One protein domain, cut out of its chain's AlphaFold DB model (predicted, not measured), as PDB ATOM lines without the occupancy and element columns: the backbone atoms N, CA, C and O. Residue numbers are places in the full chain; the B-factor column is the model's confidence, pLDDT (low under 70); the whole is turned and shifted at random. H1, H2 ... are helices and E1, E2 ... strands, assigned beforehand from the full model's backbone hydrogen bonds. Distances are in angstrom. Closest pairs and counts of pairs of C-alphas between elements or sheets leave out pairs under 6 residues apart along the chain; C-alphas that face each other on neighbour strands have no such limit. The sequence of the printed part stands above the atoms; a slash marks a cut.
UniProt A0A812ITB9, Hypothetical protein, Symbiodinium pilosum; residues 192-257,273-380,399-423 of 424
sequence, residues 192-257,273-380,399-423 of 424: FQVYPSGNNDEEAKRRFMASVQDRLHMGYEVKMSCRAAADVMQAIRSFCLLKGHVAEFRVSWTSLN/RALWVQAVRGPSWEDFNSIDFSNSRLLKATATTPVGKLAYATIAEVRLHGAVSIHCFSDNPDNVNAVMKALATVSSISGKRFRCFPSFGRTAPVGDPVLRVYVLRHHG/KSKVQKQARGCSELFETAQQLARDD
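What this domain is: This is residues 192 to 257, 273 to 380 and 399 to 423 of the 424 residues of the protein "Hypothetical protein" of Symbiodinium pilosum (UniProt A0A812ITB9). Two halves of like make stand side by side, each a twisted four-stranded sheet with two helices of its own on one face, H1 and H2 in the first half and H4 and H5 in the second. They join where edge strands E3 and E7 come close and where H2 and H5 meet, each of these helices also lying on the other half's sheet; beyond H4 a separate helix, H6, is set off from the body, and residues 410 to 423 stick out free. The 199 printed residues hold six named helices and eight named strands, in the order E1 H1 E2 H2 E3 E4 H3 E5 H4 E6 H5 E7 E8 H6, and the class is mixed, helices and strands. The sheets run E1 E2 E4 E3 and E5 E6 E8 E7, both mixed. The whole is compact, with a radius of gyration of the C-alphas of 16.9 A and spans of 46 by 43 by 39 A.

Where its parts are: E1, residues 192 to 194, begins with C-alpha 192 at (-64.594, -45.488, 3.015). H1 is residues 202 to 217, 22.2 A long; E2 is 221 to 226, 15.9 A; H2 is 229 to 240, 16.4 A. E3, residues 245 to 254, measures 27.7 A, and E4, residues 274 to 284, measures 30.0 A. The short H3, residues 285 to 289, and E5, residues 298 to 300, come next. H4 is residues 307 to 321, 21.0 A; E6 is 323 to 329, 20.5 A. H5, residues 333 to 350 and 25.8 A long, begins with C-alpha 333 at (-52.836, -25.135, 7.844). E7 is 354 to 362, 24.7 A; E8 is 369 to 377, 26.3 A. H6, residues 399 to 419, is 32.1 A long and ends with C-alpha 419 at (-30.980, -15.065, 16.653).

How they stand to each other: E1 and E2 are parallel, with N 192 and O 221 at 2.8 A. E2 and E4 are antiparallel, with N 224 and O 277 at 2.8 A; E4 and E3 are antiparallel, with N 250 and O 278 at 2.8 A. H1, H2 and H5 are on one face of this sheet, two layers in all, and H3 only grazes it. H1 touches H2, the closest C-alphas being those of Met 209 and Ser 238, 4.8 A apart. H2 touches H5 about perpendicular, at 80 degrees, with the C-alphas of Ala 229 and Pro 333 closest at 5.1 A. The closest C-alphas of E3 and E7, those of Glu 248 and Phe 357, are 5.1 A apart. In the second sheet E5 and E6 are parallel, with N 299 and O 325 at 2.9 A. E6 and E8 are antiparallel, with N 326 and O 373 at 2.9 A; E7 and E8 form a hairpin, with N 359 and O 372 at 2.8 A. H5 runs along the strands, at 6 degrees to E8 on the local plane and a height over the sheet of 9.2 A. H4 touches H5 at a steep tilt of 60 degrees, the same way, with the C-alphas of Ala 311 and Ala 342 at 4.8 A. H6 and H4 are close but not clearly touching, the C-alphas of Ala 313 and Ala 406 being 7.5 A apart. Every O i to N i+4 pair is within hydrogen-bond range in H1, H2, H3, H4 and H5; in H6 10 of 17 are.

The domain as a whole: The C-alphas of Glu 203 and Ser 400 are the two farthest apart, at 52.6 A. Residues 258 to 272 are not printed, and C-alphas 257 and 273 are 10.9 A apart across that cut; residues 381 to 398 are not printed, and C-alphas 380 and 399 are 25.7 A apart. Of the links that are printed whole, none is long. The mean pLDDT of the printed part is 83.3; residue 198, residues 256 to 257, 365 to 366, 380 and 399 to 423 are under 70, and H6 has a mean of 39.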
ATOM      1  N   PHE A 192     -63.740 -46.642   2.789       88.81
ATOM      2  CA  PHE A 192     -64.594 -45.488   3.015       88.81
ATOM      3  C   PHE A 192     -63.936 -44.256   2.402       88.81
ATOM      4  O   PHE A 192     -62.976 -43.706   2.946       88.81
ATOM      5  N   GLN A 193     -64.447 -43.826   1.252       90.44
ATOM      6  CA  GLN A 193     -63.975 -42.619   0.593       90.44
ATOM      7  C   GLN A 193     -64.748 -41.403   1.101       90.44
ATOM      8  O   GLN A 193     -65.977 -41.384   1.083       90.44
ATOM      9  N   VAL A 194     -64.024 -40.378   1.539       90.12
ATOM     10  CA  VAL A 194     -64.612 -39.139   2.052       90.12
ATOM     11  C   VAL A 194     -63.804 -37.933   1.593       90.12
ATOM     12  O   VAL A 194     -62.601 -38.016   1.348       90.12
ATOM     13  N   TYR A 195     -64.477 -36.796   1.465       88.25
ATOM     14  CA  TYR A 195     -63.884 -35.545   1.015       88.25
ATOM     15  C   TYR A 195     -63.966 -34.533   2.159       88.25
ATOM     16  O   TYR A 195     -65.080 -34.219   2.588       88.25
ATOM     17  N   PRO A 196     -62.827 -34.054   2.692       83.75
ATOM     18  CA  PRO A 196     -62.835 -32.974   3.668       83.75
ATOM     19  C   PRO A 196     -63.526 -31.751   3.068       83.75
ATOM     20  O   PRO A 196     -63.280 -31.387   1.917       83.75
ATOM     21  N   SER A 197     -64.427 -31.136   3.829       75.56
ATOM     22  CA  SER A 197     -65.072 -29.911   3.384       75.56
ATOM     23  C   SER A 197     -64.141 -28.739   3.679       75.56
ATOM     24  O   SER A 197     -63.957 -28.395   4.842       75.56
ATOM     25  N   GLY A 198     -63.663 -28.035   2.655       65.81
ATOM     26  CA  GLY A 198     -62.967 -26.754   2.846       65.81
ATOM     27  C   GLY A 198     -63.847 -25.634   3.433       65.81
ATOM     28  O   GLY A 198     -63.402 -24.494   3.531       65.81
ATOM     29  N   ASN A 199     -65.103 -25.927   3.791       73.25
ATOM     30  CA  ASN A 199     -66.033 -24.968   4.371       73.25
ATOM     31  C   ASN A 199     -65.739 -24.745   5.866       73.25
ATOM     32  O   ASN A 199     -65.397 -25.674   6.599       73.25
ATOM     33  N   ASN A 200     -65.930 -23.513   6.336       75.44
ATOM     34  CA  ASN A 200     -65.691 -23.129   7.728       75.44
ATOM     35  C   ASN A 200     -66.848 -23.468   8.685       75.44
ATOM     36  O   ASN A 200     -66.777 -23.110   9.854       75.44
ATOM     37  N   ASP A 201     -67.872 -24.186   8.220       87.38
ATOM     38  CA  ASP A 201     -68.974 -24.663   9.061       87.38
ATOM     39  C   ASP A 201     -68.480 -25.667  10.123       87.38
ATOM     40  O   ASP A 201     -68.124 -26.808   9.819       87.38
ATOM     41  N   GLU A 202     -68.480 -25.240  11.386       85.19
ATOM     42  CA  GLU A 202     -68.058 -26.048  12.534       85.19
ATOM     43  C   GLU A 202     -68.930 -27.298  12.741       85.19
ATOM     44  O   GLU A 202     -68.430 -28.340  13.172       85.19
ATOM     45  N   GLU A 203     -70.216 -27.251  12.377       81.81
ATOM     46  CA  GLU A 203     -71.111 -28.407  12.466       81.81
ATOM     47  C   GLU A 203     -70.750 -29.456  11.405       81.81
ATOM     48  O   GLU A 203     -70.683 -30.656  11.693       81.81
ATOM     49  N   ALA A 204     -70.479 -29.026  10.168       83.19
ATOM     50  CA  ALA A 204     -69.960 -29.902   9.119       83.19
ATOM     51  C   ALA A 204     -68.594 -30.486   9.496       83.19
ATOM     52  O   ALA A 204     -68.393 -31.693   9.338       83.19
ATOM     53  N   LYS A 205     -67.686 -29.680  10.065       86.06
ATOM     54  CA  LYS A 205     -66.383 -30.167  10.543       86.06
ATOM     55  C   LYS A 205     -66.535 -31.236  11.615       86.06
ATOM     56  O   LYS A 205     -65.880 -32.275  11.526       86.06
ATOM     57  N   ARG A 206     -67.426 -31.024  12.590       83.50
ATOM     58  CA  ARG A 206     -67.712 -31.998  13.651       83.50
ATOM     59  C   ARG A 206     -68.274 -33.299  13.085       83.50
ATOM     60  O   ARG A 206     -67.776 -34.366  13.430       83.50
ATOM     61  N   ARG A 207     -69.255 -33.218  12.178       82.44
ATOM     62  CA  ARG A 207     -69.842 -34.394  11.508       82.44
ATOM     63  C   ARG A 207     -68.815 -35.158  10.677       82.44
ATOM     64  O   ARG A 207     -68.797 -36.383  10.720       82.44
ATOM     65  N   PHE A 208     -67.947 -34.447   9.958       89.06
ATOM     66  CA  PHE A 208     -66.846 -35.049   9.208       89.06
ATOM     67  C   PHE A 208     -65.889 -35.805  10.137       89.06
ATOM     68  O   PHE A 208     -65.629 -36.983   9.905       89.06
ATOM     69  N   MET A 209     -65.402 -35.158  11.203       90.50
ATOM     70  CA  MET A 209     -64.470 -35.786  12.145       90.50
ATOM     71  C   MET A 209     -65.086 -37.016  12.809       90.50
ATOM     72  O   MET A 209     -64.445 -38.063  12.819       90.50
ATOM     73  N   ALA A 210     -66.333 -36.909  13.280       84.44
ATOM     74  CA  ALA A 210     -67.070 -38.032  13.849       84.44
ATOM     75  C   ALA A 210     -67.168 -39.184  12.840       84.44
ATOM     76  O   ALA A 210     -66.735 -40.291  13.130       84.44
ATOM     77  N   SER A 211     -67.599 -38.907  11.605       87.25
ATOM     78  CA  SER A 211     -67.729 -39.945  10.580       87.25
ATOM     79  C   SER A 211     -66.404 -40.639  10.252       87.25
ATOM     80  O   SER A 211     -66.405 -41.845  10.020       87.25
ATOM     81  N   VAL A 212     -65.282 -39.915  10.204       92.44
ATOM     82  CA  VAL A 212     -63.962 -40.513   9.947       92.44
ATOM     83  C   VAL A 212     -63.521 -41.383  11.114       92.44
ATOM     84  O   VAL A 212     -63.101 -42.521  10.907       92.44
ATOM     85  N   GLN A 213     -63.638 -40.864  12.335       90.00
ATOM     86  CA  GLN A 213     -63.286 -41.598  13.545       90.00
ATOM     87  C   GLN A 213     -64.110 -42.868  13.662       90.00
ATOM     88  O   GLN A 213     -63.548 -43.935  13.881       90.00
ATOM     89  N   ASP A 214     -65.416 -42.778  13.450       82.06
ATOM     90  CA  ASP A 214     -66.331 -43.912  13.479       82.06
ATOM     91  C   ASP A 214     -65.876 -45.022  12.530       82.06
ATOM     92  O   ASP A 214     -65.794 -46.189  12.911       82.06
ATOM     93  N   ARG A 215     -65.507 -44.657  11.298       88.75
ATOM     94  CA  ARG A 215     -65.045 -45.609  10.282       88.75
ATOM     95  C   ARG A 215     -63.706 -46.237  10.651       88.75
ATOM     96  O   ARG A 215     -63.572 -47.453  10.533       88.75
ATOM     97  N   LEU A 216     -62.757 -45.450  11.155       89.94
ATOM     98  CA  LEU A 216     -61.485 -45.977  11.649       89.94
ATOM     99  C   LEU A 216     -61.695 -46.951  12.817       89.94
ATOM    100  O   LEU A 216     -61.134 -48.041  12.793       89.94
ATOM    101  N   HIS A 217     -62.547 -46.629  13.794       81.69
ATOM    102  CA  HIS A 217     -62.844 -47.548  14.900       81.69
ATOM    103  C   HIS A 217     -63.488 -48.854  14.418       81.69
ATOM    104  O   HIS A 217     -63.150 -49.921  14.921       81.69
ATOM    105  N   MET A 218     -64.362 -48.791  13.410       77.00
ATOM    106  CA  MET A 218     -64.953 -49.974  12.772       77.00
ATOM    107  C   MET A 218     -63.951 -50.796  11.931       77.00
ATOM    108  O   MET A 218     -64.340 -51.801  11.340       77.00
ATOM    109  N   GLY A 219     -62.685 -50.374  11.822       82.75
ATOM    110  CA  GLY A 219     -61.658 -51.053  11.028       82.75
ATOM    111  C   GLY A 219     -61.732 -50.777   9.523       82.75
ATOM    112  O   GLY A 219     -61.104 -51.495   8.746       82.75
ATOM    113  N   TYR A 220     -62.484 -49.760   9.092       88.12
ATOM    114  CA  TYR A 220     -62.515 -49.355   7.687       88.12
ATOM    115  C   TYR A 220     -61.208 -48.670   7.305       88.12
ATOM    116  O   TYR A 220     -60.575 -47.975   8.105       88.12
ATOM    117  N   GLU A 221     -60.856 -48.806   6.034       92.94
ATOM    118  CA  GLU A 221     -59.807 -48.005   5.434       92.94
ATOM    119  C   GLU A 221     -60.402 -46.694   4.923       92.94
ATOM    120  O   GLU A 221     -61.229 -46.686   4.010       92.94
ATOM    121  N   VAL A 222     -59.989 -45.575   5.509       94.94
ATOM    122  CA  VAL A 222     -60.474 -44.248   5.131       94.94
ATOM    123  C   VAL A 222     -59.556 -43.647   4.074       94.94
ATOM    124  O   VAL A 222     -58.360 -43.494   4.305       94.94
ATOM    125  N   LYS A 223     -60.117 -43.262   2.926       95.12
ATOM    126  CA  LYS A 223     -59.387 -42.635   1.818       95.12
ATOM    127  C   LYS A 223     -59.922 -41.236   1.531       95.12
ATOM    128  O   LYS A 223     -61.131 -41.034   1.426       95.12
ATOM    129  N   MET A 224     -59.020 -40.270   1.381       94.88
ATOM    130  CA  MET A 224     -59.347 -38.858   1.189       94.88
ATOM    131  C   MET A 224     -58.500 -38.226   0.089       94.88
ATOM    132  O   MET A 224     -57.285 -38.407   0.041       94.88
ATOM    133  N   SER A 225     -59.129 -37.399  -0.747       92.44
ATOM    134  CA  SER A 225     -58.422 -36.484  -1.650       92.44
ATOM    135  C   SER A 225     -58.432 -35.084  -1.048       92.44
ATOM    136  O   SER A 225     -59.488 -34.463  -0.953       92.44
ATOM    137  N   CYS A 226     -57.264 -34.598  -0.638       93.06
ATOM    138  CA  CYS A 226     -57.085 -33.279  -0.041       93.06
ATOM    139  C   CYS A 226     -56.449 -32.341  -1.072       93.06
ATOM    140  O   CYS A 226     -55.369 -32.636  -1.595       93.06
ATOM    141  N   ARG A 227     -57.104 -31.218  -1.384       89.19
ATOM    142  CA  ARG A 227     -56.629 -30.265  -2.404       89.19
ATOM    143  C   ARG A 227     -56.068 -28.996  -1.779       89.19
ATOM    144  O   ARG A 227     -55.067 -28.473  -2.264       89.19
ATOM    145  N   ALA A 228     -56.692 -28.525  -0.705       91.69
ATOM    146  CA  ALA A 228     -56.280 -27.338   0.029       91.69
ATOM    147  C   ALA A 228     -55.580 -27.693   1.349       91.69
ATOM    148  O   ALA A 228     -55.758 -28.778   1.902       91.69
ATOM    149  N   ALA A 229     -54.808 -26.746   1.891       93.00
ATOM    150  CA  ALA A 229     -54.162 -26.894   3.198       93.00
ATOM    151  C   ALA A 229     -55.181 -27.138   4.330       93.00
ATOM    152  O   ALA A 229     -54.925 -27.935   5.232       93.00
ATOM    153  N   ALA A 230     -56.357 -26.506   4.242       92.69
ATOM    154  CA  ALA A 230     -57.464 -26.711   5.175       92.69
ATOM    155  C   ALA A 230     -57.985 -28.160   5.158       92.69
ATOM    156  O   ALA A 230     -58.149 -28.755   6.222       92.69
ATOM    157  N   ASP A 231     -58.158 -28.756   3.970       92.88
ATOM    158  CA  ASP A 231     -58.599 -30.151   3.815       92.88
ATOM    159  C   ASP A 231     -57.618 -31.111   4.497       92.88
ATOM    160  O   ASP A 231     -58.013 -32.007   5.245       92.88
ATOM    161  N   VAL A 232     -56.319 -30.887   4.263       94.38
ATOM    162  CA  VAL A 232     -55.233 -31.677   4.853       94.38
ATOM    163  C   VAL A 232     -55.259 -31.555   6.372       94.38
ATOM    164  O   VAL A 232     -55.215 -32.561   7.075       94.38
ATOM    165  N   MET A 233     -55.364 -30.335   6.897       94.31
ATOM    166  CA  MET A 233     -55.462 -30.110   8.335       94.31
ATOM    167  C   MET A 233     -56.678 -30.821   8.938       94.31
ATOM    168  O   MET A 233     -56.549 -31.444   9.991       94.31
ATOM    169  N   GLN A 234     -57.844 -30.755   8.293       93.19
ATOM    170  CA  GLN A 234     -59.062 -31.392   8.788       93.19
ATOM    171  C   GLN A 234     -58.947 -32.924   8.789       93.19
ATOM    172  O   GLN A 234     -59.317 -33.565   9.775       93.19
ATOM    173  N   ALA A 235     -58.373 -33.505   7.730       94.94
ATOM    174  CA  ALA A 235     -58.061 -34.930   7.661       94.94
ATOM    175  C   ALA A 235     -57.149 -35.351   8.824       94.94
ATOM    176  O   ALA A 235     -57.502 -36.229   9.610       94.94
ATOM    177  N   ILE A 236     -56.023 -34.661   9.017       96.19
ATOM    178  CA  ILE A 236     -55.061 -34.996  10.074       96.19
ATOM    179  C   ILE A 236     -55.637 -34.768  11.478       96.19
ATOM    180  O   ILE A 236     -55.395 -35.577  12.374       96.19
ATOM    181  N   ARG A 237     -56.459 -33.729  11.682       94.62
ATOM    182  CA  ARG A 237     -57.191 -33.510  12.943       94.62
ATOM    183  C   ARG A 237     -58.099 -34.685  13.284       94.62
ATOM    184  O   ARG A 237     -58.075 -35.142  14.423       94.62
ATOM    185  N   SER A 238     -58.849 -35.199  12.308       94.44
ATOM    186  CA  SER A 238     -59.732 -36.349  12.534       94.44
ATOM    187  C   SER A 238     -58.964 -37.590  13.009       94.44
ATOM    188  O   SER A 238     -59.450 -38.308  13.882       94.44
ATOM    189  N   PHE A 239     -57.734 -37.777  12.517       96.00
ATOM    190  CA  PHE A 239     -56.845 -38.881  12.886       96.00
ATOM    191  C   PHE A 239     -56.234 -38.719  14.281       96.00
ATOM    192  O   PHE A 239     -56.205 -39.676  15.047       96.00
ATOM    193  N   CYS A 240     -55.778 -37.512  14.633       94.31
ATOM    194  CA  CYS A 240     -55.171 -37.237  15.943       94.31
ATOM    195  C   CYS A 240     -56.155 -37.397  17.109       94.31
ATOM    196  O   CYS A 240     -55.741 -37.588  18.247       94.31
ATOM    197  N   LEU A 241     -57.450 -37.249  16.833       89.06
ATOM    198  CA  LEU A 241     -58.520 -37.296  17.826       89.06
ATOM    199  C   LEU A 241     -59.135 -38.704  17.972       89.06
ATOM    200  O   LEU A 241     -60.150 -38.856  18.654       89.06
ATOM    201  N   LEU A 242     -58.551 -39.726  17.332       88.94
ATOM    202  CA  LEU A 242     -58.966 -41.119  17.492       88.94
ATOM    203  C   LEU A 242     -58.707 -41.586  18.939       88.94
ATOM    204  O   LEU A 242     -57.599 -41.443  19.461       88.94
ATOM    205  N   LYS A 243     -59.740 -42.116  19.606       83.75
ATOM    206  CA  LYS A 243     -59.670 -42.542  21.013       83.75
ATOM    207  C   LYS A 243     -59.221 -44.005  21.111       83.75
ATOM    208  O   LYS A 243     -59.524 -44.815  20.244       83.75
ATOM    209  N   GLY A 244     -58.466 -44.337  22.161       81.00
ATOM    210  CA  GLY A 244     -57.972 -45.696  22.450       81.00
ATOM    211  C   GLY A 244     -56.853 -46.203  21.525       81.00
ATOM    212  O   GLY A 244     -55.966 -46.921  21.973       81.00
ATOM    213  N   HIS A 245     -56.839 -45.780  20.261       89.38
ATOM    214  CA  HIS A 245     -55.890 -46.218  19.238       89.38
ATOM    215  C   HIS A 245     -55.259 -45.025  18.517       89.38
ATOM    216  O   HIS A 245     -55.862 -43.956  18.422       89.38
ATOM    217  N   VAL A 246     -54.075 -45.231  17.939       93.44
ATOM    218  CA  VAL A 246     -53.500 -44.287  16.972       93.44
ATOM    219  C   VAL A 246     -54.058 -44.547  15.574       93.44
ATOM    220  O   VAL A 246     -54.374 -45.679  15.213       93.44
ATOM    221  N   ALA A 247     -54.155 -43.511  14.747       96.12
ATOM    222  CA  ALA A 247     -54.415 -43.679  13.321       96.12
ATOM    223  C   ALA A 247     -53.089 -43.899  12.579       96.12
ATOM    224  O   ALA A 247     -52.193 -43.056  12.648       96.12
ATOM    225  N   GLU A 248     -52.962 -45.006  11.846       96.31
ATOM    226  CA  GLU A 248     -51.865 -45.184  10.895       96.31
ATOM    227  C   GLU A 248     -52.298 -44.606   9.553       96.31
ATOM    228  O   GLU A 248     -53.292 -45.051   8.981       96.31
ATOM    229  N   PHE A 249     -51.548 -43.646   9.021       96.69
ATOM    230  CA  PHE A 249     -51.855 -43.053   7.726       96.69
ATOM    231  C   PHE A 249     -50.673 -43.072   6.764       96.69
ATOM    232  O   PHE A 249     -49.505 -43.244   7.125       96.69
ATOM    233  N   ARG A 250     -51.010 -42.897   5.490       94.88
ATOM    234  CA  ARG A 250     -50.100 -42.778   4.359       94.88
ATOM    235  C   ARG A 250     -50.544 -41.604   3.511       94.88
ATOM    236  O   ARG A 250     -51.736 -41.339   3.369       94.88
ATOM    237  N   VAL A 251     -49.563 -40.920   2.938       94.69
ATOM    238  CA  VAL A 251     -49.801 -39.817   2.011       94.69
ATOM    239  C   VAL A 251     -49.061 -40.104   0.716       94.69
ATOM    240  O   VAL A 251     -47.901 -40.529   0.729       94.69
ATOM    241  N   SER A 252     -49.730 -39.866  -0.404       93.88
ATOM    242  CA  SER A 252     -49.143 -39.919  -1.737       93.88
ATOM    243  C   SER A 252     -49.637 -38.759  -2.595       93.88
ATOM    244  O   SER A 252     -50.655 -38.123  -2.319       93.88
ATOM    245  N   TRP A 253     -48.879 -38.449  -3.640       92.69
ATOM    246  CA  TRP A 253     -49.320 -37.517  -4.670       92.69
ATOM    247  C   TRP A 253     -50.314 -38.219  -5.594       92.69
ATOM    248  O   TRP A 253     -50.033 -39.326  -6.051       92.69
ATOM    249  N   THR A 254     -51.428 -37.565  -5.923       88.19
ATOM    250  CA  THR A 254     -52.342 -38.038  -6.969       88.19
ATOM    251  C   THR A 254     -52.503 -36.983  -8.057       88.19
ATOM    252  O   THR A 254     -52.700 -35.796  -7.780       88.19
ATOM    253  N   SER A 255     -52.417 -37.415  -9.314       73.56
ATOM    254  CA  SER A 255     -52.872 -36.632 -10.462       73.56
ATOM    255  C   SER A 255     -54.377 -36.825 -10.630       73.56
ATOM    256  O   SER A 255     -54.896 -37.927 -10.441       73.56
ATOM    257  N   LEU A 256     -55.094 -35.755 -10.966       59.09
ATOM    258  CA  LEU A 256     -56.496 -35.835 -11.371       59.09
ATOM    259  C   LEU A 256     -56.573 -36.565 -12.719       59.09
ATOM    260  O   LEU A 256     -56.319 -35.940 -13.740       59.09
ATOM    261  N   ASN A 257     -56.821 -37.881 -12.672       49.38
ATOM    262  CA  ASN A 257     -57.438 -38.759 -13.686       49.38
ATOM    263  C   ASN A 257     -56.753 -40.136 -13.746       49.38
ATOM    264  O   ASN A 257     -55.737 -40.282 -14.419       49.38
ATOM    265  N   ARG A 273     -51.932 -30.689  -8.073       76.25
ATOM    266  CA  ARG A 273     -51.622 -31.982  -7.461       76.25
ATOM    267  C   ARG A 273     -52.342 -32.057  -6.124       76.25
ATOM    268  O   ARG A 273     -52.061 -31.257  -5.234       76.25
ATOM    269  N   ALA A 274     -53.246 -33.019  -5.989       88.88
ATOM    270  CA  ALA A 274     -53.899 -33.304  -4.724       88.88
ATOM    271  C   ALA A 274     -53.046 -34.284  -3.907       88.88
ATOM    272  O   ALA A 274     -52.272 -35.079  -4.455       88.88
ATOM    273  N   LEU A 275     -53.205 -34.231  -2.589       93.25
ATOM    274  CA  LEU A 275     -52.691 -35.250  -1.688       93.25
ATOM    275  C   LEU A 275     -53.755 -36.326  -1.516       93.25
ATOM    276  O   LEU A 275     -54.901 -36.037  -1.170       93.25
ATOM    277  N   TRP A 276     -53.372 -37.569  -1.762       94.44
ATOM    278  CA  TRP A 276     -54.170 -38.725  -1.404       94.44
ATOM    279  C   TRP A 276     -53.749 -39.185  -0.015       94.44
ATOM    280  O   TRP A 276     -52.594 -39.558   0.195       94.44
ATOM    281  N   VAL A 277     -54.673 -39.098   0.936       95.31
ATOM    282  CA  VAL A 277     -54.459 -39.458   2.335       95.31
ATOM    283  C   VAL A 277     -55.278 -40.706   2.626       95.31
ATOM    284  O   VAL A 277     -56.493 -40.715   2.450       95.31
ATOM    285  N   GLN A 278     -54.608 -41.762   3.059       95.38
ATOM    286  CA  GLN A 278     -55.203 -43.054   3.383       95.38
ATOM    287  C   GLN A 278     -54.904 -43.357   4.846       95.38
ATOM    288  O   GLN A 278     -53.749 -43.243   5.246       95.38
ATOM    289  N   ALA A 279     -55.902 -43.746   5.630       96.62
ATOM    290  CA  ALA A 279     -55.734 -44.080   7.036       96.62
ATOM    291  C   ALA A 279     -56.458 -45.372   7.407       96.62
ATOM    292  O   ALA A 279     -57.532 -45.679   6.892       96.62
ATOM    293  N   VAL A 280     -55.863 -46.104   8.338       94.81
ATOM    294  CA  VAL A 280     -56.432 -47.279   8.994       94.81
ATOM    295  C   VAL A 280     -56.263 -47.133  10.501       94.81
ATOM    296  O   VAL A 280     -55.465 -46.322  10.986       94.81
ATOM    297  N   ARG A 281     -57.003 -47.934  11.264       93.19
ATOM    298  CA  ARG A 281     -56.757 -48.056  12.698       93.19
ATOM    299  C   ARG A 281     -55.385 -48.684  12.926       93.19
ATOM    300  O   ARG A 281     -55.117 -49.778  12.437       93.19
ATOM    301  N   GLY A 282     -54.529 -47.973  13.644       91.44
ATOM    302  CA  GLY A 282     -53.236 -48.463  14.090       91.44
ATOM    303  C   GLY A 282     -53.339 -49.248  15.405       91.44
ATOM    304  O   GLY A 282     -54.432 -49.674  15.790       91.44
ATOM    305  N   PRO A 283     -52.201 -49.463  16.085       89.62
ATOM    306  CA  PRO A 283     -52.169 -50.096  17.402       89.62
ATOM    307  C   PRO A 283     -52.868 -49.245  18.478       89.62
ATOM    308  O   PRO A 283     -53.249 -48.093  18.236       89.62
ATOM    309  N   SER A 284     -53.034 -49.812  19.676       87.31
ATOM    310  CA  SER A 284     -53.495 -49.047  20.837       87.31
ATOM    311  C   SER A 284     -52.503 -47.923  21.178       87.31
ATOM    312  O   SER A 284     -51.337 -47.955  20.767       87.31
ATOM    313  N   TRP A 285     -52.945 -46.905  21.921       84.19
ATOM    314  CA  TRP A 285     -52.022 -45.868  22.408       84.19
ATOM    315  C   TRP A 285     -50.940 -46.437  23.330       84.19
ATOM    316  O   TRP A 285     -49.812 -45.957  23.285       84.19
ATOM    317  N   GLU A 286     -51.259 -47.453  24.132       83.44
ATOM    318  CA  GLU A 286     -50.300 -48.135  25.009       83.44
ATOM    319  C   GLU A 286     -49.191 -48.811  24.193       83.44
ATOM    320  O   GLU A 286     -48.013 -48.502  24.374       83.44
ATOM    321  N   ASP A 287     -49.575 -49.627  23.209       84.25
ATOM    322  CA  ASP A 287     -48.639 -50.282  22.291       84.25
ATOM    323  C   ASP A 287     -47.795 -49.256  21.527       84.25
ATOM    324  O   ASP A 287     -46.587 -49.421  21.372       84.25
ATOM    325  N   PHE A 288     -48.411 -48.176  21.040       89.69
ATOM    326  CA  PHE A 288     -47.690 -47.126  20.325       89.69
ATOM    327  C   PHE A 288     -46.682 -46.400  21.226       89.69
ATOM    328  O   PHE A 288     -45.553 -46.157  20.807       89.69
ATOM    329  N   ASN A 289     -47.066 -46.076  22.461       87.06
ATOM    330  CA  ASN A 289     -46.200 -45.387  23.419       87.06
ATOM    331  C   ASN A 289     -45.050 -46.271  23.926       87.06
ATOM    332  O   ASN A 289     -44.070 -45.739  24.440       87.06
ATOM    333  N   SER A 290     -45.139 -47.594  23.758       85.50
ATOM    334  CA  SER A 290     -44.022 -48.512  24.021       85.50
ATOM    335  C   SER A 290     -42.882 -48.400  22.997       85.50
ATOM    336  O   SER A 290     -41.785 -48.907  23.230       85.50
ATOM    337  N   ILE A 291     -43.118 -47.732  21.860       85.81
ATOM    338  CA  ILE A 291     -42.108 -47.527  20.820       85.81
ATOM    339  C   ILE A 291     -41.127 -46.446  21.274       85.81
ATOM    340  O   ILE A 291     -41.495 -45.288  21.477       85.81
ATOM    341  N   ASP A 292     -39.852 -46.814  21.373       80.62
ATOM    342  CA  ASP A 292     -38.797 -45.891  21.775       80.62
ATOM    343  C   ASP A 292     -38.380 -44.956  20.623       80.62
ATOM    344  O   ASP A 292     -37.805 -45.377  19.617       80.62
ATOM    345  N   PHE A 293     -38.648 -43.658  20.793       82.62
ATOM    346  CA  PHE A 293     -38.210 -42.591  19.888       82.62
ATOM    347  C   PHE A 293     -36.983 -41.820  20.404       82.62
ATOM    348  O   PHE A 293     -36.563 -40.865  19.746       82.62
ATOM    349  N   SER A 294     -36.397 -42.204  21.545       82.25
ATOM    350  CA  SER A 294     -35.291 -41.486  22.203       82.25
ATOM    351  C   SER A 294     -34.058 -41.322  21.313       82.25
ATOM    352  O   SER A 294     -33.386 -40.294  21.358       82.25
ATOM    353  N   ASN A 295     -33.810 -42.306  20.447       83.81
ATOM    354  CA  ASN A 295     -32.683 -42.322  19.519       83.81
ATOM    355  C   ASN A 295     -32.963 -41.613  18.185       83.81
ATOM    356  O   ASN A 295     -32.089 -41.592  17.323       83.81
ATOM    357  N   SER A 296     -34.171 -41.075  17.981       85.25
ATOM    358  CA  SER A 296     -34.557 -40.416  16.731       85.25
ATOM    359  C   SER A 296     -34.442 -38.897  16.826       85.25
ATOM    360  O   SER A 296     -34.809 -38.279  17.829       85.25
ATOM    361  N   ARG A 297     -33.963 -38.257  15.758       88.56
ATOM    362  CA  ARG A 297     -33.907 -36.800  15.678       88.56
ATOM    363  C   ARG A 297     -35.305 -36.198  15.582       88.56
ATOM    364  O   ARG A 297     -36.167 -36.651  14.830       88.56
ATOM    365  N   LEU A 298     -35.482 -35.074  16.270       91.81
ATOM    366  CA  LEU A 298     -36.636 -34.204  16.105       91.81
ATOM    367  C   LEU A 298     -36.459 -33.281  14.890       91.81
ATOM    368  O   LEU A 298     -35.620 -32.376  14.906       91.81
ATOM    369  N   LEU A 299     -37.284 -33.458  13.859       96.31
ATOM    370  CA  LEU A 299     -37.388 -32.523  12.739       96.31
ATOM    371  C   LEU A 299     -38.483 -31.494  13.029       96.31
ATOM    372  O   LEU A 299     -39.572 -31.844  13.475       96.31
ATOM    373  N   LYS A 300     -38.221 -30.215  12.759       95.81
ATOM    374  CA  LYS A 300     -39.216 -29.141  12.876       95.81
ATOM    375  C   LYS A 300     -39.564 -28.618  11.491       95.81
ATOM    376  O   LYS A 300     -38.672 -28.434  10.666       95.81
ATOM    377  N   ALA A 301     -40.846 -28.389  11.247       96.19
ATOM    378  CA  ALA A 301     -41.359 -27.907   9.977       96.19
ATOM    379  C   ALA A 301     -42.269 -26.690  10.173       96.19
ATOM    380  O   ALA A 301     -43.059 -26.606  11.112       96.19
ATOM    381  N   THR A 302     -42.158 -25.765   9.232       95.75
ATOM    382  CA  THR A 302     -42.947 -24.539   9.089       95.75
ATOM    383  C   THR A 302     -43.454 -24.434   7.648       95.75
ATOM    384  O   THR A 302     -43.005 -25.175   6.770       95.75
ATOM    385  N   ALA A 303     -44.335 -23.477   7.370       93.06
ATOM    386  CA  ALA A 303     -44.891 -23.222   6.045       93.06
ATOM    387  C   ALA A 303     -43.810 -22.910   4.993       93.06
ATOM    388  O   ALA A 303     -43.976 -23.217   3.815       93.06
ATOM    389  N   THR A 304     -42.676 -22.344   5.420       95.75
ATOM    390  CA  THR A 304     -41.534 -22.004   4.558       95.75
ATOM    391  C   THR A 304     -40.512 -23.133   4.427       95.75
ATOM    392  O   THR A 304     -39.567 -23.023   3.643       95.75
ATOM    393  N   THR A 305     -40.676 -24.238   5.163       95.88
ATOM    394  CA  THR A 305     -39.753 -25.375   5.104       95.88
ATOM    395  C   THR A 305     -39.801 -26.024   3.714       95.88
ATOM    396  O   THR A 305     -40.860 -26.495   3.294       95.88
ATOM    397  N   PRO A 306     -38.672 -26.122   2.983       97.00
ATOM    398  CA  PRO A 306     -38.678 -26.717   1.653       97.00
ATOM    399  C   PRO A 306     -39.054 -28.205   1.697       97.00
ATOM    400  O   PRO A 306     -38.318 -29.027   2.248       97.00
ATOM    401  N   VAL A 307     -40.167 -28.558   1.048       95.81
ATOM    402  CA  VAL A 307     -40.760 -29.912   1.027       95.81
ATOM    403  C   VAL A 307     -39.733 -31.004   0.709       95.81
ATOM    404  O   VAL A 307     -39.652 -32.008   1.414       95.81
ATOM    405  N   GLY A 308     -38.912 -30.801  -0.328       95.75
ATOM    406  CA  GLY A 308     -37.889 -31.770  -0.726       95.75
ATOM    407  C   GLY A 308     -36.814 -31.975   0.344       95.75
ATOM    408  O   GLY A 308     -36.442 -33.113   0.618       95.75
ATOM    409  N   LYS A 309     -36.352 -30.898   0.996       96.44
ATOM    410  CA  LYS A 309     -35.346 -30.991   2.068       96.44
ATOM    411  C   LYS A 309     -35.889 -31.779   3.261       96.44
ATOM    412  O   LYS A 309     -35.208 -32.680   3.743       96.44
ATOM    413  N   LEU A 310     -37.124 -31.494   3.681       97.81
ATOM    414  CA  LEU A 310     -37.778 -32.223   4.771       97.81
ATOM    415  C   LEU A 310     -37.967 -33.708   4.427       97.81
ATOM    416  O   LEU A 310     -37.702 -34.570   5.262       97.81
ATOM    417  N   ALA A 311     -38.353 -34.021   3.186       97.00
ATOM    418  CA  ALA A 311     -38.487 -35.400   2.724       97.00
ATOM    419  C   ALA A 311     -37.151 -36.167   2.769       97.00
ATOM    420  O   ALA A 311     -37.092 -37.276   3.298       97.00
ATOM    421  N   TYR A 312     -36.057 -35.574   2.277       96.75
ATOM    422  CA  TYR A 312     -34.735 -36.206   2.340       96.75
ATOM    423  C   TYR A 312     -34.234 -36.389   3.775       96.75
ATOM    424  O   TYR A 312     -33.699 -37.453   4.083       96.75
ATOM    425  N   ALA A 313     -34.439 -35.399   4.650       97.25
ATOM    426  CA  ALA A 313     -34.091 -35.508   6.067       97.25
ATOM    427  C   ALA A 313     -34.867 -36.646   6.748       97.25
ATOM    428  O   ALA A 313     -34.272 -37.474   7.428       97.25
ATOM    429  N   THR A 314     -36.171 -36.749   6.473       96.62
ATOM    430  CA  THR A 314     -37.035 -37.833   6.970       96.62
ATOM    431  C   THR A 314     -36.518 -39.201   6.515       96.62
ATOM    432  O   THR A 314     -36.347 -40.104   7.327       96.62
ATOM    433  N   ILE A 315     -36.210 -39.365   5.220       95.88
ATOM    434  CA  ILE A 315     -35.669 -40.624   4.679       95.88
ATOM    435  C   ILE A 315     -34.329 -40.977   5.326       95.88
ATOM    436  O   ILE A 315     -34.094 -42.147   5.628       95.88
ATOM    437  N   ALA A 316     -33.434 -39.999   5.478       95.50
ATOM    438  CA  ALA A 316     -32.118 -40.216   6.065       95.50
ATOM    439  C   ALA A 316     -32.240 -40.708   7.512       95.50
ATOM    440  O   ALA A 316     -31.636 -41.721   7.856       95.50
ATOM    441  N   GLU A 317     -33.088 -40.051   8.300       95.56
ATOM    442  CA  GLU A 317     -33.307 -40.380   9.704       95.56
ATOM    443  C   GLU A 317     -33.934 -41.770   9.873       95.56
ATOM    444  O   GLU A 317     -33.385 -42.617  10.571       95.56
ATOM    445  N   VAL A 318     -35.006 -42.079   9.132       94.00
ATOM    446  CA  VAL A 318     -35.646 -43.405   9.196       94.00
ATOM    447  C   VAL A 318     -34.711 -44.517   8.711       94.00
ATOM    448  O   VAL A 318     -34.795 -45.652   9.177       94.00
ATOM    449  N   ARG A 319     -33.804 -44.240   7.765       92.31
ATOM    450  CA  ARG A 319     -32.802 -45.228   7.332       92.31
ATOM    451  C   ARG A 319     -31.757 -45.500   8.407       92.31
ATOM    452  O   ARG A 319     -31.318 -46.641   8.500       92.31
ATOM    453  N   LEU A 320     -31.357 -44.469   9.145       93.19
ATOM    454  CA  LEU A 320     -30.309 -44.554  10.155       93.19
ATOM    455  C   LEU A 320     -30.836 -45.126  11.478       93.19
ATOM    456  O   LEU A 320     -30.226 -46.035  12.025       93.19
ATOM    457  N   HIS A 321     -31.989 -44.642  11.938       92.94
ATOM    458  CA  HIS A 321     -32.537 -44.927  13.267       92.94
ATOM    459  C   HIS A 321     -33.830 -45.755  13.243       92.94
ATOM    460  O   HIS A 321     -34.350 -46.123  14.288       92.94
ATOM    461  N   GLY A 322     -34.389 -46.046  12.064       91.88
ATOM    462  CA  GLY A 322     -35.660 -46.775  11.926       91.88
ATOM    463  C   GLY A 322     -36.915 -45.921  12.154       91.88
ATOM    464  O   GLY A 322     -38.006 -46.331  11.747       91.88
ATOM    465  N   ALA A 323     -36.759 -44.724  12.725       93.88
ATOM    466  CA  ALA A 323     -37.834 -43.828  13.130       93.88
ATOM    467  C   ALA A 323     -37.432 -42.348  13.002       93.88
ATOM    468  O   ALA A 323     -36.248 -42.025  13.014       93.88
ATOM    469  N   VAL A 324     -38.416 -41.451  12.909       95.75
ATOM    470  CA  VAL A 324     -38.242 -39.992  13.042       95.75
ATOM    471  C   VAL A 324     -39.529 -39.341  13.538       95.75
ATOM    472  O   VAL A 324     -40.622 -39.798  13.199       95.75
ATOM    473  N   SER A 325     -39.406 -38.251  14.295       95.19
ATOM    474  CA  SER A 325     -40.536 -37.390  14.655       95.19
ATOM    475  C   SER A 325     -40.441 -36.040  13.943       95.19
ATOM    476  O   SER A 325     -39.396 -35.388  13.960       95.19
ATOM    477  N   ILE A 326     -41.539 -35.609  13.322       97.00
ATOM    478  CA  ILE A 326     -41.668 -34.308  12.657       97.00
ATOM    479  C   ILE A 326     -42.684 -33.461  13.420       97.00
ATOM    480  O   ILE A 326     -43.831 -33.870  13.581       97.00
ATOM    481  N   HIS A 327     -42.290 -32.278  13.880       96.31
ATOM    482  CA  HIS A 327     -43.149 -31.354  14.617       96.31
ATOM    483  C   HIS A 327     -43.453 -30.102  13.794       96.31
ATOM    484  O   HIS A 327     -42.554 -29.514  13.192       96.31
ATOM    485  N   CYS A 328     -44.702 -29.647  13.823       96.94
ATOM    486  CA  CYS A 328     -45.105 -28.348  13.289       96.94
ATOM    487  C   CYS A 328     -46.269 -27.763  14.104       96.94
ATOM    488  O   CYS A 328     -46.960 -28.498  14.808       96.94
ATOM    489  N   PHE A 329     -46.501 -26.450  14.047       95.94
ATOM    490  CA  PHE A 329     -47.653 -25.865  14.746       95.94
ATOM    491  C   PHE A 329     -48.967 -26.311  14.092       95.94
ATOM    492  O   PHE A 329     -49.111 -26.256  12.870       95.94
ATOM    493  N   SER A 330     -49.897 -26.798  14.917       94.56
ATOM    494  CA  SER A 330     -51.145 -27.461  14.492       94.56
ATOM    495  C   SER A 330     -52.336 -26.525  14.276       94.56
ATOM    496  O   SER A 330     -53.423 -26.964  13.888       94.56
ATOM    497  N   ASP A 331     -52.153 -25.247  14.559       93.00
ATOM    498  CA  ASP A 331     -53.100 -24.163  14.317       93.00
ATOM    499  C   ASP A 331     -52.936 -23.549  12.919       93.00
ATOM    500  O   ASP A 331     -53.897 -23.010  12.379       93.00
ATOM    501  N   ASN A 332     -51.770 -23.714  12.288       94.88
ATOM    502  CA  ASN A 332     -51.473 -23.206  10.951       94.88
ATOM    503  C   ASN A 332     -51.631 -24.299   9.857       94.88
ATOM    504  O   ASN A 332     -50.852 -25.260   9.824       94.88
ATOM    505  N   PRO A 333     -52.601 -24.166   8.924       94.75
ATOM    506  CA  PRO A 333     -52.836 -25.135   7.844       94.75
ATOM    507  C   PRO A 333     -51.634 -25.364   6.936       94.75
ATOM    508  O   PRO A 333     -51.394 -26.497   6.512       94.75
ATOM    509  N   ASP A 334     -50.850 -24.326   6.659       96.44
ATOM    510  CA  ASP A 334     -49.721 -24.411   5.738       96.44
ATOM    511  C   ASP A 334     -48.553 -25.197   6.334       96.44
ATOM    512  O   ASP A 334     -47.901 -25.964   5.620       96.44
ATOM    513  N   ASN A 335     -48.349 -25.104   7.652       96.88
ATOM    514  CA  ASN A 335     -47.383 -25.931   8.375       96.88
ATOM    515  C   ASN A 335     -47.716 -27.424   8.236       96.88
ATOM    516  O   ASN A 335     -46.854 -28.236   7.888       96.88
ATOM    517  N   VAL A 336     -48.976 -27.795   8.484       96.94
ATOM    518  CA  VAL A 336     -49.446 -29.185   8.366       96.94
ATOM    519  C   VAL A 336     -49.350 -29.657   6.912       96.94
ATOM    520  O   VAL A 336     -48.841 -30.745   6.639       96.94
ATOM    521  N   ASN A 337     -49.765 -28.818   5.962       96.56
ATOM    522  CA  ASN A 337     -49.689 -29.108   4.534       96.56
ATOM    523  C   ASN A 337     -48.244 -29.346   4.063       96.56
ATOM    524  O   ASN A 337     -47.994 -30.293   3.320       96.56
ATOM    525  N   ALA A 338     -47.277 -28.540   4.514       97.00
ATOM    526  CA  ALA A 338     -45.864 -28.718   4.181       97.00
ATOM    527  C   ALA A 338     -45.331 -30.086   4.645       97.00
ATOM    528  O   ALA A 338     -44.673 -30.784   3.865       97.00
ATOM    529  N   VAL A 339     -45.680 -30.510   5.868       97.94
ATOM    530  CA  VAL A 339     -45.333 -31.843   6.389       97.94
ATOM    531  C   VAL A 339     -45.954 -32.944   5.529       97.94
ATOM    532  O   VAL A 339     -45.247 -33.847   5.088       97.94
ATOM    533  N   MET A 340     -47.248 -32.859   5.210       97.44
ATOM    534  CA  MET A 340     -47.925 -33.901   4.425       97.44
ATOM    535  C   MET A 340     -47.412 -33.987   2.983       97.44
ATOM    536  O   MET A 340     -47.221 -35.087   2.461       97.44
ATOM    537  N   LYS A 341     -47.087 -32.851   2.352       96.62
ATOM    538  CA  LYS A 341     -46.405 -32.817   1.047       96.62
ATOM    539  C   LYS A 341     -45.019 -33.460   1.113       96.62
ATOM    540  O   LYS A 341     -44.617 -34.150   0.170       96.62
ATOM    541  N   ALA A 342     -44.283 -33.254   2.206       97.31
ATOM    542  CA  ALA A 342     -42.990 -33.900   2.401       97.31
ATOM    543  C   ALA A 342     -43.159 -35.416   2.528       97.31
ATOM    544  O   ALA A 342     -42.486 -36.144   1.807       97.31
ATOM    545  N   LEU A 343     -44.119 -35.900   3.320       96.81
ATOM    546  CA  LEU A 343     -44.414 -37.335   3.451       96.81
ATOM    547  C   LEU A 343     -44.869 -37.977   2.131       96.81
ATOM    548  O   LEU A 343     -44.403 -39.057   1.777       96.81
ATOM    549  N   ALA A 344     -45.691 -37.285   1.338       94.94
ATOM    550  CA  ALA A 344     -46.045 -37.732  -0.012       94.94
ATOM    551  C   ALA A 344     -44.813 -37.874  -0.921       94.94
ATOM    552  O   ALA A 344     -44.698 -38.807  -1.720       94.94
ATOM    553  N   THR A 345     -43.863 -36.952  -0.773       95.12
ATOM    554  CA  THR A 345     -42.591 -36.957  -1.498       95.12
ATOM    555  C   THR A 345     -41.653 -38.058  -0.992       95.12
ATOM    556  O   THR A 345     -40.993 -38.703  -1.802       95.12
ATOM    557  N   VAL A 346     -41.641 -38.350   0.314       94.00
ATOM    558  CA  VAL A 346     -40.903 -39.473   0.919       94.00
ATOM    559  C   VAL A 346     -41.330 -40.806   0.300       94.00
ATOM    560  O   VAL A 346     -40.476 -41.594  -0.126       94.00
ATOM    561  N   SER A 347     -42.642 -41.034   0.194       87.06
ATOM    562  CA  SER A 347     -43.210 -42.215  -0.464       87.06
ATOM    563  C   SER A 347     -42.762 -42.312  -1.925       87.06
ATOM    564  O   SER A 347     -42.374 -43.382  -2.388       87.06
ATOM    565  N   SER A 348     -42.746 -41.182  -2.641       88.31
ATOM    566  CA  SER A 348     -42.356 -41.130  -4.055       88.31
ATOM    567  C   SER A 348     -40.863 -41.390  -4.291       88.31
ATOM    568  O   SER A 348     -40.517 -42.091  -5.236       88.31
ATOM    569  N   ILE A 349     -39.981 -40.843  -3.447       89.44
ATOM    570  CA  ILE A 349     -38.521 -40.948  -3.612       89.44
ATOM    571  C   ILE A 349     -38.002 -42.312  -3.161       89.44
ATOM    572  O   ILE A 349     -37.121 -42.887  -3.795       89.44
ATOM    573  N   SER A 350     -38.478 -42.809  -2.020       87.50
ATOM    574  CA  SER A 350     -37.866 -43.983  -1.393       87.50
ATOM    575  C   SER A 350     -38.292 -45.313  -2.016       87.50
ATOM    576  O   SER A 350     -37.587 -46.301  -1.817       87.50
ATOM    577  N   GLY A 351     -39.468 -45.360  -2.658       81.69
ATOM    578  CA  GLY A 351     -40.144 -46.598  -3.065       81.69
ATOM    579  C   GLY A 351     -40.553 -47.519  -1.903       81.69
ATOM    580  O   GLY A 351     -41.158 -48.563  -2.129       81.69
ATOM    581  N   LYS A 352     -40.235 -47.156  -0.655       83.44
ATOM    582  CA  LYS A 352     -40.516 -47.945   0.545       83.44
ATOM    583  C   LYS A 352     -41.791 -47.450   1.208       83.44
ATOM    584  O   LYS A 352     -42.112 -46.264   1.189       83.44
ATOM    585  N   ARG A 353     -42.507 -48.382   1.838       83.25
ATOM    586  CA  ARG A 353     -43.663 -48.055   2.673       83.25
ATOM    587  C   ARG A 353     -43.175 -47.578   4.041       83.25
ATOM    588  O   ARG A 353     -42.299 -48.199   4.646       83.25
ATOM    589  N   PHE A 354     -43.765 -46.492   4.521       90.62
ATOM    590  CA  PHE A 354     -43.594 -45.990   5.881       90.62
ATOM    591  C   PHE A 354     -44.943 -45.989   6.584       90.62
ATOM    592  O   PHE A 354     -45.988 -45.866   5.940       90.62
ATOM    593  N   ARG A 355     -44.902 -46.129   7.904       93.38
ATOM    594  CA  ARG A 355     -46.070 -46.007   8.773       93.38
ATOM    595  C   ARG A 355     -46.014 -44.621   9.405       93.38
ATOM    596  O   ARG A 355     -44.995 -44.295  10.011       93.38
ATOM    597  N   CYS A 356     -47.044 -43.803   9.214       96.81
ATOM    598  CA  CYS A 356     -47.105 -42.463   9.798       96.81
ATOM    599  C   CYS A 356     -48.198 -42.417  10.868       96.81
ATOM    600  O   CYS A 356     -49.300 -42.905  10.626       96.81
ATOM    601  N   PHE A 357     -47.906 -41.808  12.015       97.00
ATOM    602  CA  PHE A 357     -48.828 -41.691  13.148       97.00
ATOM    603  C   PHE A 357     -48.904 -40.229  13.587       97.00
ATOM    604  O   PHE A 357     -47.867 -39.658  13.939       97.00
ATOM    605  N   PRO A 358     -50.081 -39.587  13.541       97.31
ATOM    606  CA  PRO A 358     -50.224 -38.195  13.903       97.31
ATOM    607  C   PRO A 358     -50.713 -38.091  15.354       97.31
ATOM    608  O   PRO A 358     -51.556 -38.862  15.808       97.31
ATOM    609  N   SER A 359     -50.183 -37.128  16.095       95.69
ATOM    610  CA  SER A 359     -50.541 -36.884  17.490       95.69
ATOM    611  C   SER A 359     -50.501 -35.391  17.783       95.69
ATOM    612  O   SER A 359     -49.605 -34.686  17.313       95.69
ATOM    613  N   PHE A 360     -51.449 -34.902  18.580       93.38
ATOM    614  CA  PHE A 360     -51.364 -33.551  19.124       93.38
ATOM    615  C   PHE A 360     -50.564 -33.535  20.421       93.38
ATOM    616  O   PHE A 360     -50.694 -34.407  21.275       93.38
ATOM    617  N   GLY A 361     -49.755 -32.496  20.579       89.44
ATOM    618  CA  GLY A 361     -49.048 -32.200  21.812       89.44
ATOM    619  C   GLY A 361     -48.878 -30.699  22.001       89.44
ATOM    620  O   GLY A 361     -49.469 -29.887  21.292       89.44
ATOM    621  N   ARG A 362     -48.036 -30.329  22.963       87.19
ATOM    622  CA  ARG A 362     -47.641 -28.941  23.231       87.19
ATOM    623  C   ARG A 362     -46.120 -28.832  23.304       87.19
ATOM    624  O   ARG A 362     -45.448 -29.842  23.538       87.19
ATOM    625  N   THR A 363     -45.576 -27.637  23.067       78.88
ATOM    626  CA  THR A 363     -44.132 -27.343  23.197       78.88
ATOM    627  C   THR A 363     -43.647 -27.269  24.652       78.88
ATOM    628  O   THR A 363     -42.451 -27.404  24.890       78.88
ATOM    629  N   ALA A 364     -44.558 -27.088  25.613       75.06
ATOM    630  CA  ALA A 364     -44.339 -26.957  27.060       75.06
ATOM    631  C   ALA A 364     -45.693 -27.165  27.793       75.06
ATOM    632  O   ALA A 364     -46.720 -27.193  27.104       75.06
ATOM    633  N   PRO A 365     -45.767 -27.272  29.141       62.09
ATOM    634  CA  PRO A 365     -47.046 -27.432  29.858       62.09
ATOM    635  C   PRO A 365     -48.095 -26.347  29.540       62.09
ATOM    636  O   PRO A 365     -49.289 -26.630  29.588       62.09
ATOM    637  N   VAL A 366     -47.666 -25.148  29.124       69.38
ATOM    638  CA  VAL A 366     -48.535 -24.035  28.671       69.38
ATOM    639  C   VAL A 366     -48.184 -23.592  27.235       69.38
ATOM    640  O   VAL A 366     -48.428 -22.464  26.834       69.38
ATOM    641  N   GLY A 367     -47.561 -24.468  26.445       76.94
ATOM    642  CA  GLY A 367     -47.067 -24.130  25.108       76.94
ATOM    643  C   GLY A 367     -48.120 -24.188  23.997       76.94
ATOM    644  O   GLY A 367     -49.219 -24.734  24.176       76.94
ATOM    645  N   ASP A 368     -47.720 -23.678  22.831       86.25
ATOM    646  CA  ASP A 368     -48.491 -23.700  21.586       86.25
ATOM    647  C   ASP A 368     -48.853 -25.129  21.153       86.25
ATOM    648  O   ASP A 368     -48.083 -26.076  21.389       86.25
ATOM    649  N   PRO A 369     -50.011 -25.308  20.495       90.19
ATOM    650  CA  PRO A 369     -50.461 -26.614  20.051       90.19
ATOM    651  C   PRO A 369     -49.626 -27.091  18.854       90.19
ATOM    652  O   PRO A 369     -49.586 -26.474  17.786       90.19
ATOM    653  N   VAL A 370     -48.991 -28.251  18.998       94.81
ATOM    654  CA  VAL A 370     -48.091 -28.839  18.000       94.81
ATOM    655  C   VAL A 370     -48.669 -30.139  17.470       94.81
ATOM    656  O   VAL A 370     -49.113 -30.996  18.232       94.81
ATOM    657  N   LEU A 371     -48.598 -30.311  16.155       96.75
ATOM    658  CA  LEU A 371     -48.771 -31.594  15.499       96.75
ATOM    659  C   LEU A 371     -47.422 -32.309  15.501       96.75
ATOM    660  O   LEU A 371     -46.426 -31.773  15.014       96.75
ATOM    661  N   ARG A 372     -47.409 -33.529  16.025       95.88
ATOM    662  CA  ARG A 372     -46.287 -34.463  15.969       95.88
ATOM    663  C   ARG A 372     -46.651 -35.561  14.981       95.88
ATOM    664  O   ARG A 372     -47.720 -36.156  15.091       95.88
ATOM    665  N   VAL A 373     -45.786 -35.817  14.010       97.38
ATOM    666  CA  VAL A 373     -45.942 -36.921  13.066       97.38
ATOM    667  C   VAL A 373     -44.764 -37.858  13.226       97.38
ATOM    668  O   VAL A 373     -43.638 -37.521  12.861       97.38
ATOM    669  N   TYR A 374     -45.043 -39.038  13.761       96.69
ATOM    670  CA  TYR A 374     -44.065 -40.099  13.915       96.69
ATOM    671  C   TYR A 374     -44.044 -40.934  12.644       96.69
ATOM    672  O   TYR A 374     -45.088 -41.405  12.188       96.69
ATOM    673  N   VAL A 375     -42.865 -41.109  12.060       96.00
ATOM    674  CA  VAL A 375     -42.669 -41.882  10.836       96.00
ATOM    675  C   VAL A 375     -41.776 -43.065  11.164       96.00
ATOM    676  O   VAL A 375     -40.639 -42.898  11.595       96.00
ATOM    677  N   LEU A 376     -42.300 -44.264  10.941       93.88
ATOM    678  CA  LEU A 376     -41.622 -45.524  11.209       93.88
ATOM    679  C   LEU A 376     -41.362 -46.276   9.910       93.88
ATOM    680  O   LEU A 376     -42.181 -46.283   8.979       93.88
ATOM    681  N   ARG A 377     -40.222 -46.964   9.854       90.69
ATOM    682  CA  ARG A 377     -39.955 -47.932   8.793       90.69
ATOM    683  C   ARG A 377     -40.995 -49.052   8.869       90.69
ATOM    684  O   ARG A 377     -41.189 -49.664   9.914       90.69
ATOM    685  N   HIS A 378     -41.655 -49.355   7.753       83.44
ATOM    686  CA  HIS A 378     -42.531 -50.520   7.700       83.44
ATOM    687  C   HIS A 378     -41.673 -51.791   7.725       83.44
ATOM    688  O   HIS A 378     -40.988 -52.106   6.748       83.44
ATOM    689  N   HIS A 379     -41.710 -52.533   8.830       72.94
ATOM    690  CA  HIS A 379     -41.181 -53.891   8.890       72.94
ATOM    691  C   HIS A 379     -42.185 -54.810   8.197       72.94
ATOM    692  O   HIS A 379     -43.089 -55.359   8.813       72.94
ATOM    693  N   GLY A 380     -42.095 -54.893   6.869       53.91
ATOM    694  CA  GLY A 380     -42.829 -55.922   6.147       53.91
ATOM    695  C   GLY A 380     -42.215 -57.274   6.479       53.91
ATOM    696  O   GLY A 380     -41.088 -57.533   6.065       53.91
ATOM    697  N   LYS A 399     -23.214 -41.274  -1.999       41.69
ATOM    698  CA  LYS A 399     -23.068 -40.922  -0.572       41.69
ATOM    699  C   LYS A 399     -22.538 -39.494  -0.329       41.69
ATOM    700  O   LYS A 399     -22.863 -38.886   0.688       41.69
ATOM    701  N   SER A 400     -21.786 -38.925  -1.275       38.31
ATOM    702  CA  SER A 400     -21.114 -37.625  -1.129       38.31
ATOM    703  C   SER A 400     -22.036 -36.399  -1.227       38.31
ATOM    704  O   SER A 400     -21.721 -35.362  -0.642       38.31
ATOM    705  N   LYS A 401     -23.190 -36.490  -1.910       40.06
ATOM    706  CA  LYS A 401     -24.138 -35.358  -2.021       40.06
ATOM    707  C   LYS A 401     -25.084 -35.253  -0.819       40.06
ATOM    708  O   LYS A 401     -25.428 -34.145  -0.413       40.06
ATOM    709  N   VAL A 402     -25.443 -36.386  -0.209       41.88
ATOM    710  CA  VAL A 402     -26.382 -36.442   0.928       41.88
ATOM    711  C   VAL A 402     -25.734 -35.924   2.220       41.88
ATOM    712  O   VAL A 402     -26.359 -35.164   2.953       41.88
ATOM    713  N   GLN A 403     -24.457 -36.240   2.469       39.53
ATOM    714  CA  GLN A 403     -23.741 -35.748   3.657       39.53
ATOM    715  C   GLN A 403     -23.457 -34.237   3.620       39.53
ATOM    716  O   GLN A 403     -23.571 -33.579   4.653       39.53
ATOM    717  N   LYS A 404     -23.140 -33.658   2.450       41.47
ATOM    718  CA  LYS A 404     -22.907 -32.205   2.328       41.47
ATOM    719  C   LYS A 404     -24.189 -31.383   2.522       41.47
ATOM    720  O   LYS A 404     -24.139 -30.349   3.180       41.47
ATOM    721  N   GLN A 405     -25.339 -31.852   2.029       42.09
ATOM    722  CA  GLN A 405     -26.625 -31.176   2.271       42.09
ATOM    723  C   GLN A 405     -27.119 -31.315   3.719       42.09
ATOM    724  O   GLN A 405     -27.730 -30.381   4.235       42.09
ATOM    725  N   ALA A 406     -26.831 -32.438   4.387       37.47
ATOM    726  CA  ALA A 406     -27.185 -32.638   5.793       37.47
ATOM    727  C   ALA A 406     -26.353 -31.758   6.748       37.47
ATOM    728  O   ALA A 406     -26.910 -31.218   7.701       37.47
ATOM    729  N   ARG A 407     -25.053 -31.556   6.471       42.81
ATOM    730  CA  ARG A 407     -24.177 -30.676   7.272       42.81
ATOM    731  C   ARG A 407     -24.543 -29.195   7.152       42.81
ATOM    732  O   ARG A 407     -24.672 -28.534   8.175       42.81
ATOM    733  N   GLY A 408     -24.858 -28.712   5.947       36.16
ATOM    734  CA  GLY A 408     -25.323 -27.328   5.758       36.16
ATOM    735  C   GLY A 408     -26.658 -27.006   6.453       36.16
ATOM    736  O   GLY A 408     -26.972 -25.843   6.678       36.16
ATOM    737  N   CYS A 409     -27.448 -28.024   6.826       39.53
ATOM    738  CA  CYS A 409     -28.666 -27.849   7.626       39.53
ATOM    739  C   CYS A 409     -28.403 -27.778   9.138       39.53
ATOM    740  O   CYS A 409     -29.319 -27.423   9.866       39.53
ATOM    741  N   SER A 410     -27.207 -28.135   9.619       40.50
ATOM    742  CA  SER A 410     -26.830 -27.942  11.026       40.50
ATOM    743  C   SER A 410     -26.432 -26.487  11.271       40.50
ATOM    744  O   SER A 410     -26.947 -25.853  12.184       40.50
ATOM    745  N   GLU A 411     -25.609 -25.931  10.379       38.38
ATOM    746  CA  GLU A 411     -25.028 -24.590  10.529       38.38
ATOM    747  C   GLU A 411     -26.079 -23.475  10.396       38.38
ATOM    748  O   GLU A 411     -26.169 -22.612  11.262       38.38
ATOM    749  N   LEU A 412     -26.971 -23.540   9.396       40.97
ATOM    750  CA  LEU A 412     -28.059 -22.553   9.244       40.97
ATOM    751  C   LEU A 412     -29.100 -22.613  10.378       40.97
ATOM    752  O   LEU A 412     -29.863 -21.667  10.573       40.97
ATOM    753  N   PHE A 413     -29.158 -23.726  11.114       40.47
ATOM    754  CA  PHE A 413     -30.114 -23.936  12.201       40.47
ATOM    755  C   PHE A 413     -29.560 -23.472  13.552       40.47
ATOM    756  O   PHE A 413     -30.324 -22.968  14.372       40.47
ATOM    757  N   GLU A 414     -28.244 -23.564  13.758       42.06
ATOM    758  CA  GLU A 414     -27.563 -22.918  14.886       42.06
ATOM    759  C   GLU A 414     -27.657 -21.392  14.777       42.06
ATOM    760  O   GLU A 414     -28.007 -20.740  15.756       42.06
ATOM    761  N   THR A 415     -27.505 -20.818  13.576       34.28
ATOM    762  CA  THR A 415     -27.665 -19.364  13.372       34.28
ATOM    763  C   THR A 415     -29.088 -18.879  13.677       34.28
ATOM    764  O   THR A 415     -29.267 -17.837  14.303       34.28
ATOM    765  N   ALA A 416     -30.117 -19.650  13.303       33.97
ATOM    766  CA  ALA A 416     -31.511 -19.315  13.608       33.97
ATOM    767  C   ALA A 416     -31.871 -19.507  15.097       33.97
ATOM    768  O   ALA A 416     -32.747 -18.813  15.611       33.97
ATOM    769  N   GLN A 417     -31.203 -20.427  15.804       37.25
ATOM    770  CA  GLN A 417     -31.343 -20.573  17.258       37.25
ATOM    771  C   GLN A 417     -30.612 -19.480  18.039       37.25
ATOM    772  O   GLN A 417     -31.092 -19.100  19.106       37.25
ATOM    773  N   GLN A 418     -29.491 -18.974  17.521       34.22
ATOM    774  CA  GLN A 418     -28.758 -17.862  18.121       34.22
ATOM    775  C   GLN A 418     -29.581 -16.565  18.035       34.22
ATOM    776  O   GLN A 418     -29.824 -15.929  19.053       34.22
ATOM    777  N   LEU A 419     -30.147 -16.259  16.860       35.06
ATOM    778  CA  LEU A 419     -30.980 -15.065  16.653       35.06
ATOM    779  C   LEU A 419     -32.270 -15.061  17.495       35.06
ATOM    780  O   LEU A 419     -32.738 -14.007  17.898       35.06
ATOM    781  N   ALA A 420     -32.827 -16.231  17.820       34.31
ATOM    782  CA  ALA A 420     -34.001 -16.342  18.691       34.31
ATOM    783  C   ALA A 420     -33.676 -16.264  20.199       34.31
ATOM    784  O   ALA A 420     -34.594 -16.232  21.022       34.31
ATOM    785  N   ARG A 421     -32.391 -16.297  20.579       37.09
ATOM    786  CA  ARG A 421     -31.934 -16.088  21.963       37.09
ATOM    787  C   ARG A 421     -31.605 -14.626  22.253       37.09
ATOM    788  O   ARG A 421     -31.730 -14.239  23.407       37.09
ATOM    789  N   ASP A 422     -31.258 -13.854  21.227       30.39
ATOM    790  CA  ASP A 422     -30.859 -12.447  21.358       30.39
ATOM    791  C   ASP A 422     -32.055 -11.464  21.381       30.39
ATOM    792  O   ASP A 422     -31.879 -10.300  21.722       30.39
ATOM    793  N   ASP A 423     -33.279 -11.941  21.110       32.69
ATOM    794  CA  ASP A 423     -34.549 -11.190  21.221       32.69
ATOM    795  C   ASP A 423     -35.298 -11.445  22.561       32.69
ATOM    796  O   ASP A 423     -36.529 -11.358  22.627       32.69
TER     797      ASP A 423